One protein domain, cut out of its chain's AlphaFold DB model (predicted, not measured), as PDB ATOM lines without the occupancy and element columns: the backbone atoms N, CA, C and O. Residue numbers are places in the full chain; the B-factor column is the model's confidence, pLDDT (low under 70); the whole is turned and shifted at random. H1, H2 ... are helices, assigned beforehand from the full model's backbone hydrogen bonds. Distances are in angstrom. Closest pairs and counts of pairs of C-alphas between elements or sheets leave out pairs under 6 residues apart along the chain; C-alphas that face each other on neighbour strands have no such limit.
ATOM      1  N   PRO A  34     -43.588 -30.557 -10.549       96.88
ATOM      2  CA  PRO A  34     -42.927 -29.616 -11.463       96.88
ATOM      3  C   PRO A  34     -43.880 -28.714 -12.266       96.88
ATOM      4  O   PRO A  34     -43.599 -27.536 -12.487       96.88
ATOM      5  N   LYS A  35     -45.051 -29.226 -12.668       94.69
ATOM      6  CA  LYS A  35     -46.074 -28.421 -13.361       94.69
ATOM      7  C   LYS A  35     -46.682 -27.343 -12.466       94.69
ATOM      8  O   LYS A  35     -46.959 -26.241 -12.934       94.69
ATOM      9  N   ALA A  36     -46.908 -27.651 -11.193       94.00
ATOM     10  CA  ALA A  36     -47.427 -26.692 -10.229       94.00
ATOM     11  C   ALA A  36     -46.354 -25.660  -9.846       94.00
ATOM     12  O   ALA A  36     -46.663 -24.471  -9.802       94.00
ATOM     13  N   GLN A  37     -45.091 -26.082  -9.705       95.12
ATOM     14  CA  GLN A  37     -43.949 -25.176  -9.527       95.12
ATOM     15  C   GLN A  37     -43.871 -24.139 -10.650       95.12
ATOM     16  O   GLN A  37     -43.814 -22.944 -10.379       95.12
ATOM     17  N   GLN A  38     -43.950 -24.574 -11.913       93.75
ATOM     18  CA  GLN A  38     -43.933 -23.664 -13.061       93.75
ATOM     19  C   GLN A  38     -45.087 -22.656 -13.038       93.75
ATOM     20  O   GLN A  38     -44.878 -21.484 -13.350       93.75
ATOM     21  N   ARG A  39     -46.299 -23.077 -12.649       94.06
ATOM     22  CA  ARG A  39     -47.451 -22.165 -12.525       94.06
ATOM     23  C   ARG A  39     -47.228 -21.120 -11.436       94.06
ATOM     24  O   ARG A  39     -47.476 -19.945 -11.682       94.06
ATOM     25  N   VAL A  40     -46.733 -21.537 -10.269       95.19
ATOM     26  CA  VAL A  40     -46.433 -20.626  -9.156       95.19
ATOM     27  C   VAL A  40     -45.332 -19.643  -9.548       95.19
ATOM     28  O   VAL A  40     -45.509 -18.444  -9.368       95.19
ATOM     29  N   LEU A  41     -44.237 -20.114 -10.150       91.62
ATOM     30  CA  LEU A  41     -43.146 -19.245 -10.601       91.62
ATOM     31  C   LEU A  41     -43.612 -18.241 -11.661       91.62
ATOM     32  O   LEU A  41     -43.275 -17.063 -11.571       91.62
ATOM     33  N   ARG A  42     -44.436 -18.676 -12.624       93.81
ATOM     34  CA  ARG A  42     -45.022 -17.777 -13.628       93.81
ATOM     35  C   ARG A  42     -45.914 -16.723 -12.983       93.81
ATOM     36  O   ARG A  42     -45.822 -15.555 -13.340       93.81
ATOM     37  N   TYR A  43     -46.744 -17.115 -12.021       93.56
ATOM     38  CA  TYR A  43     -47.583 -16.173 -11.291       93.56
ATOM     39  C   TYR A  43     -46.759 -15.159 -10.488       93.56
ATOM     40  O   TYR A  43     -47.027 -13.964 -10.553       93.56
ATOM     41  N   VAL A  44     -45.710 -15.604  -9.790       93.12
ATOM     42  CA  VAL A  44     -44.812 -14.706  -9.048       93.12
ATOM     43  C   VAL A  44     -44.131 -13.711  -9.990       93.12
ATOM     44  O   VAL A  44     -44.097 -12.523  -9.678       93.12
ATOM     45  N   ALA A  45     -43.649 -14.157 -11.154       90.94
ATOM     46  CA  ALA A  45     -43.058 -13.273 -12.158       90.94
ATOM     47  C   ALA A  45     -44.050 -12.197 -12.635       90.94
ATOM     48  O   ALA A  45     -43.697 -11.020 -12.690       90.94
ATOM     49  N   LEU A  46     -45.305 -12.582 -12.886       90.88
ATOM     50  CA  LEU A  46     -46.381 -11.653 -13.240       90.88
ATOM     51  C   LEU A  46     -46.655 -10.633 -12.123       90.88
ATOM     52  O   LEU A  46     -46.777  -9.439 -12.382       90.88
ATOM     53  N   CYS A  47     -46.693 -11.066 -10.862       91.31
ATOM     54  CA  CYS A  47     -46.866 -10.152  -9.732       91.31
ATOM     55  C   CYS A  47     -45.712  -9.149  -9.600       91.31
ATOM     56  O   CYS A  47     -45.959  -7.980  -9.305       91.31
ATOM     57  N   VAL A  48     -44.467  -9.587  -9.824       90.00
ATOM     58  CA  VAL A  48     -43.293  -8.701  -9.802       90.00
ATOM     59  C   VAL A  48     -43.379  -7.679 -10.932       90.00
ATOM     60  O   VAL A  48     -43.249  -6.491 -10.659       90.00
ATOM     61  N   GLN A  49     -43.682  -8.110 -12.159       86.56
ATOM     62  CA  GLN A  49     -43.842  -7.210 -13.306       86.56
ATOM     63  C   GLN A  49     -44.945  -6.172 -13.077       86.56
ATOM     64  O   GLN A  49     -44.736  -4.980 -13.304       86.56
ATOM     65  N   ARG A  50     -46.104  -6.598 -12.559       86.88
ATOM     66  CA  ARG A  50     -47.195  -5.677 -12.226       86.88
ATOM     67  C   ARG A  50     -46.772  -4.664 -11.169       86.88
ATOM     68  O   ARG A  50     -47.094  -3.489 -11.297       86.88
ATOM     69  N   ARG A  51     -46.043  -5.099 -10.138       88.06
ATOM     70  CA  ARG A  51     -45.536  -4.191  -9.106       88.06
ATOM     71  C   ARG A  51     -44.551  -3.181  -9.685       88.06
ATOM     72  O   ARG A  51     -44.722  -2.000  -9.439       88.06
ATOM     73  N   THR A  52     -43.605  -3.614 -10.519       82.81
ATOM     74  CA  THR A  52     -42.673  -2.690 -11.182       82.81
ATOM     75  C   THR A  52     -43.387  -1.710 -12.112       82.81
ATOM     76  O   THR A  52     -43.001  -0.550 -12.181       82.81
ATOM     77  N   ALA A  53     -44.455  -2.139 -12.791       82.38
ATOM     78  CA  ALA A  53     -45.265  -1.248 -13.620       82.38
ATOM     79  C   ALA A  53     -46.002  -0.195 -12.775       82.38
ATOM     80  O   ALA A  53     -46.034   0.973 -13.149       82.38
ATOM     81  N   LEU A  54     -46.545  -0.588 -11.617       83.12
ATOM     82  CA  LEU A  54     -47.177   0.339 -10.673       83.12
ATOM     83  C   LEU A  54     -46.162   1.315 -10.058       83.12
ATOM     84  O   LEU A  54     -46.426   2.511 -10.022       83.12
ATOM     85  N   ASP A  55     -44.982   0.833  -9.665       83.94
ATOM     86  CA  ASP A  55     -43.916   1.683  -9.123       83.94
ATOM     87  C   ASP A  55     -43.440   2.714 -10.178       83.94
ATOM     88  O   ASP A  55     -43.201   3.879  -9.858       83.94
ATOM     89  N   ASN A  56     -43.371   2.323 -11.458       77.50
ATOM     90  CA  ASN A  56     -43.026   3.224 -12.567       77.50
ATOM     91  C   ASN A  56     -44.145   4.227 -12.904       77.50
ATOM     92  O   ASN A  56     -43.858   5.351 -13.321       77.50
ATOM     93  N   ARG A  57     -45.414   3.841 -12.713       79.06
ATOM     94  CA  ARG A  57     -46.576   4.737 -12.834       79.06
ATOM     95  C   ARG A  57     -46.508   5.858 -11.804       79.06
ATOM     96  O   ARG A  57     -46.677   7.021 -12.165       79.06
ATOM     97  N   ASP A  58     -46.207   5.523 -10.553       79.06
ATOM     98  CA  ASP A  58     -46.096   6.508  -9.472       79.06
ATOM     99  C   ASP A  58     -44.856   7.408  -9.629       79.06
ATOM    100  O   ASP A  58     -44.859   8.557  -9.187       79.06
ATOM    101  N   ALA A  59     -43.825   6.932 -10.336       81.06
ATOM    102  CA  ALA A  59     -42.660   7.728 -10.723       81.06
ATOM    103  C   ALA A  59     -42.940   8.749 -11.849       81.06
ATOM    104  O   ALA A  59     -42.035   9.486 -12.243       81.06
ATOM    105  N   GLY A  60     -44.174   8.820 -12.363       72.06
ATOM    106  CA  GLY A  60     -44.579   9.814 -13.355       72.06
ATOM    107  C   GLY A  60     -44.059   9.543 -14.765       72.06
ATOM    108  O   GLY A  60     -43.968  10.484 -15.546       72.06
ATOM    109  N   VAL A  61     -43.723   8.288 -15.099       58.56
ATOM    110  CA  VAL A  61     -43.434   7.881 -16.483       58.56
ATOM    111  C   VAL A  61     -44.771   7.811 -17.240       58.56
ATOM    112  O   VAL A  61     -45.560   6.892 -16.988       58.56
ATOM    113  N   PRO A  62     -45.078   8.776 -18.123       50.50
ATOM    114  CA  PRO A  62     -46.382   8.893 -18.753       50.50
ATOM    115  C   PRO A  62     -46.327   8.214 -20.121       50.50
ATOM    116  O   PRO A  62     -46.053   8.884 -21.108       50.50
ATOM    117  N   ASP A  63     -46.505   6.892 -20.183       53.66
ATOM    118  CA  ASP A  63     -46.676   6.215 -21.483       53.66
ATOM    119  C   ASP A  63     -47.340   4.827 -21.383       53.66
ATOM    120  O   ASP A  63     -46.890   3.844 -21.968       53.66
ATOM    121  N   TRP A  64     -48.395   4.698 -20.578       57.97
ATOM    122  CA  TRP A  64     -49.207   3.473 -20.534       57.97
ATOM    123  C   TRP A  64     -50.695   3.838 -20.575       57.97
ATOM    124  O   TRP A  64     -51.440   3.608 -19.634       57.97
ATOM    125  N   GLU A  65     -51.153   4.438 -21.676       55.03
ATOM    126  CA  GLU A  65     -52.586   4.727 -21.872       55.03
ATOM    127  C   GLU A  65     -53.460   3.464 -22.032       55.03
ATOM    128  O   GLU A  65     -54.685   3.557 -21.999       55.03
ATOM    129  N   ASP A  66     -52.872   2.265 -22.074       61.06
ATOM    130  CA  ASP A  66     -53.614   1.007 -22.167       61.06
ATOM    131  C   ASP A  66     -53.725   0.290 -20.802       61.06
ATOM    132  O   ASP A  66     -53.164  -0.792 -20.594       61.06
ATOM    133  N   GLU A  67     -54.492   0.837 -19.847       58.12
ATOM    134  CA  GLU A  67     -54.897   0.075 -18.641       58.12
ATOM    135  C   GLU A  67     -55.615  -1.240 -19.003       58.12
ATOM    136  O   GLU A  67     -55.553  -2.223 -18.258       58.12
ATOM    137  N   GLU A  68     -56.258  -1.271 -20.171       63.81
ATOM    138  CA  GLU A  68     -56.944  -2.442 -20.708       63.81
ATOM    139  C   GLU A  68     -55.956  -3.548 -21.139       63.81
ATOM    140  O   GLU A  68     -56.233  -4.726 -20.905       63.81
ATOM    141  N   ASN A  69     -54.758  -3.198 -21.640       59.25
ATOM    142  CA  ASN A  69     -53.698  -4.181 -21.922       59.25
ATOM    143  C   ASN A  69     -53.156  -4.800 -20.632       59.25
ATOM    144  O   ASN A  69     -52.976  -6.011 -20.563       59.25
ATOM    145  N   LEU A  70     -52.980  -4.011 -19.568       60.03
ATOM    146  CA  LEU A  70     -52.481  -4.523 -18.286       60.03
ATOM    147  C   LEU A  70     -53.423  -5.574 -17.672       60.03
ATOM    148  O   LEU A  70     -52.962  -6.543 -17.070       60.03
ATOM    149  N   GLN A  71     -54.743  -5.436 -17.822       60.31
ATOM    150  CA  GLN A  71     -55.681  -6.466 -17.352       60.31
ATOM    151  C   GLN A  71     -55.656  -7.740 -18.210       60.31
ATOM    152  O   GLN A  71     -55.841  -8.830 -17.665       60.31
ATOM    153  N   GLN A  72     -55.390  -7.629 -19.515       63.62
ATOM    154  CA  GLN A  72     -55.215  -8.787 -20.403       63.62
ATOM    155  C   GLN A  72     -53.873  -9.502 -20.174       63.62
ATOM    156  O   GLN A  72     -53.798 -10.732 -20.238       63.62
ATOM    157  N   ASP A  73     -52.837  -8.741 -19.833       59.94
ATOM    158  CA  ASP A  73     -51.468  -9.202 -19.605       59.94
ATOM    159  C   ASP A  73     -51.281  -9.907 -18.252       59.94
ATOM    160  O   ASP A  73     -50.402 -10.761 -18.090       59.94
ATOM    161  N   PHE A  74     -52.144  -9.609 -17.277       58.69
ATOM    162  CA  PHE A  74     -52.112 -10.208 -15.944       58.69
ATOM    163  C   PHE A  74     -53.375 -11.039 -15.676       58.69
ATOM    164  O   PHE A  74     -54.263 -10.586 -14.947       58.69
ATOM    165  N   PRO A  75     -53.463 -12.279 -16.204       57.41
ATOM    166  CA  PRO A  75     -54.617 -13.136 -15.971       57.41
ATOM    167  C   PRO A  75     -54.819 -13.349 -14.469       57.41
ATOM    168  O   PRO A  75     -53.921 -13.804 -13.753       57.41
TER     169      PRO A  75
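Overview. This is residues 34 to 75 of the 431 residues of an uncharacterized protein of Symbiodinium microadriaticum (UniProt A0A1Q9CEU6). One long helix, H1, makes the length of a lopsided hook, and after a loop of residues 59 to 66 the short helix H2 folds back beside it, with a gap between the two. Residues 34 to 42 of H1 stick out as a bare arm. The printed part has 42 residues, with two named helices in the order H1, H2 and no named strand, and the class is all helix. The whole is loose, with a radius of gyration of the C-alphas of 12.5 A, and the C-alphas span 39 by 19 by 8 A.

Arrangement. H1, residues 34 to 58, and H2, residues 67 to 73, are near each other: no pair of their C-alphas is within 8 A, but 5 pairs are within 10 A. Their closest C-alphas are 8.1 A apart. The link from H1 to H2, with 8 residues between them, is short. Residues 34 to 42, which belong to H1, stand free. Residues 54 to 60, of which 54 to 58 belong to H1, also stand free. In H1 and H2 every O i to N i+4 pair is within hydrogen-bond range.

Along the chain. H1 begins at Pro 34, with its C-alpha at (-42.927, -29.616, -11.463), and ends at Asp 58, with its C-alpha at (-46.096, 6.508, -9.472). It is 36.3 A long from first to last C-alpha, and y rises between these two points. H2 begins at Glu 67, with its C-alpha at (-54.897, 0.075, -18.641), and ends at Asp 73, with its C-alpha at (-51.468, -9.202, -19.605), where y is lower.

Size, cuts and confidence. The C-alphas of Pro 34 and Gly 60, the two farthest apart, are 39.5 A apart. The printed part has no cut. The mean pLDDT of the printed part is 77.6, and residues 61 to 75 are under 70.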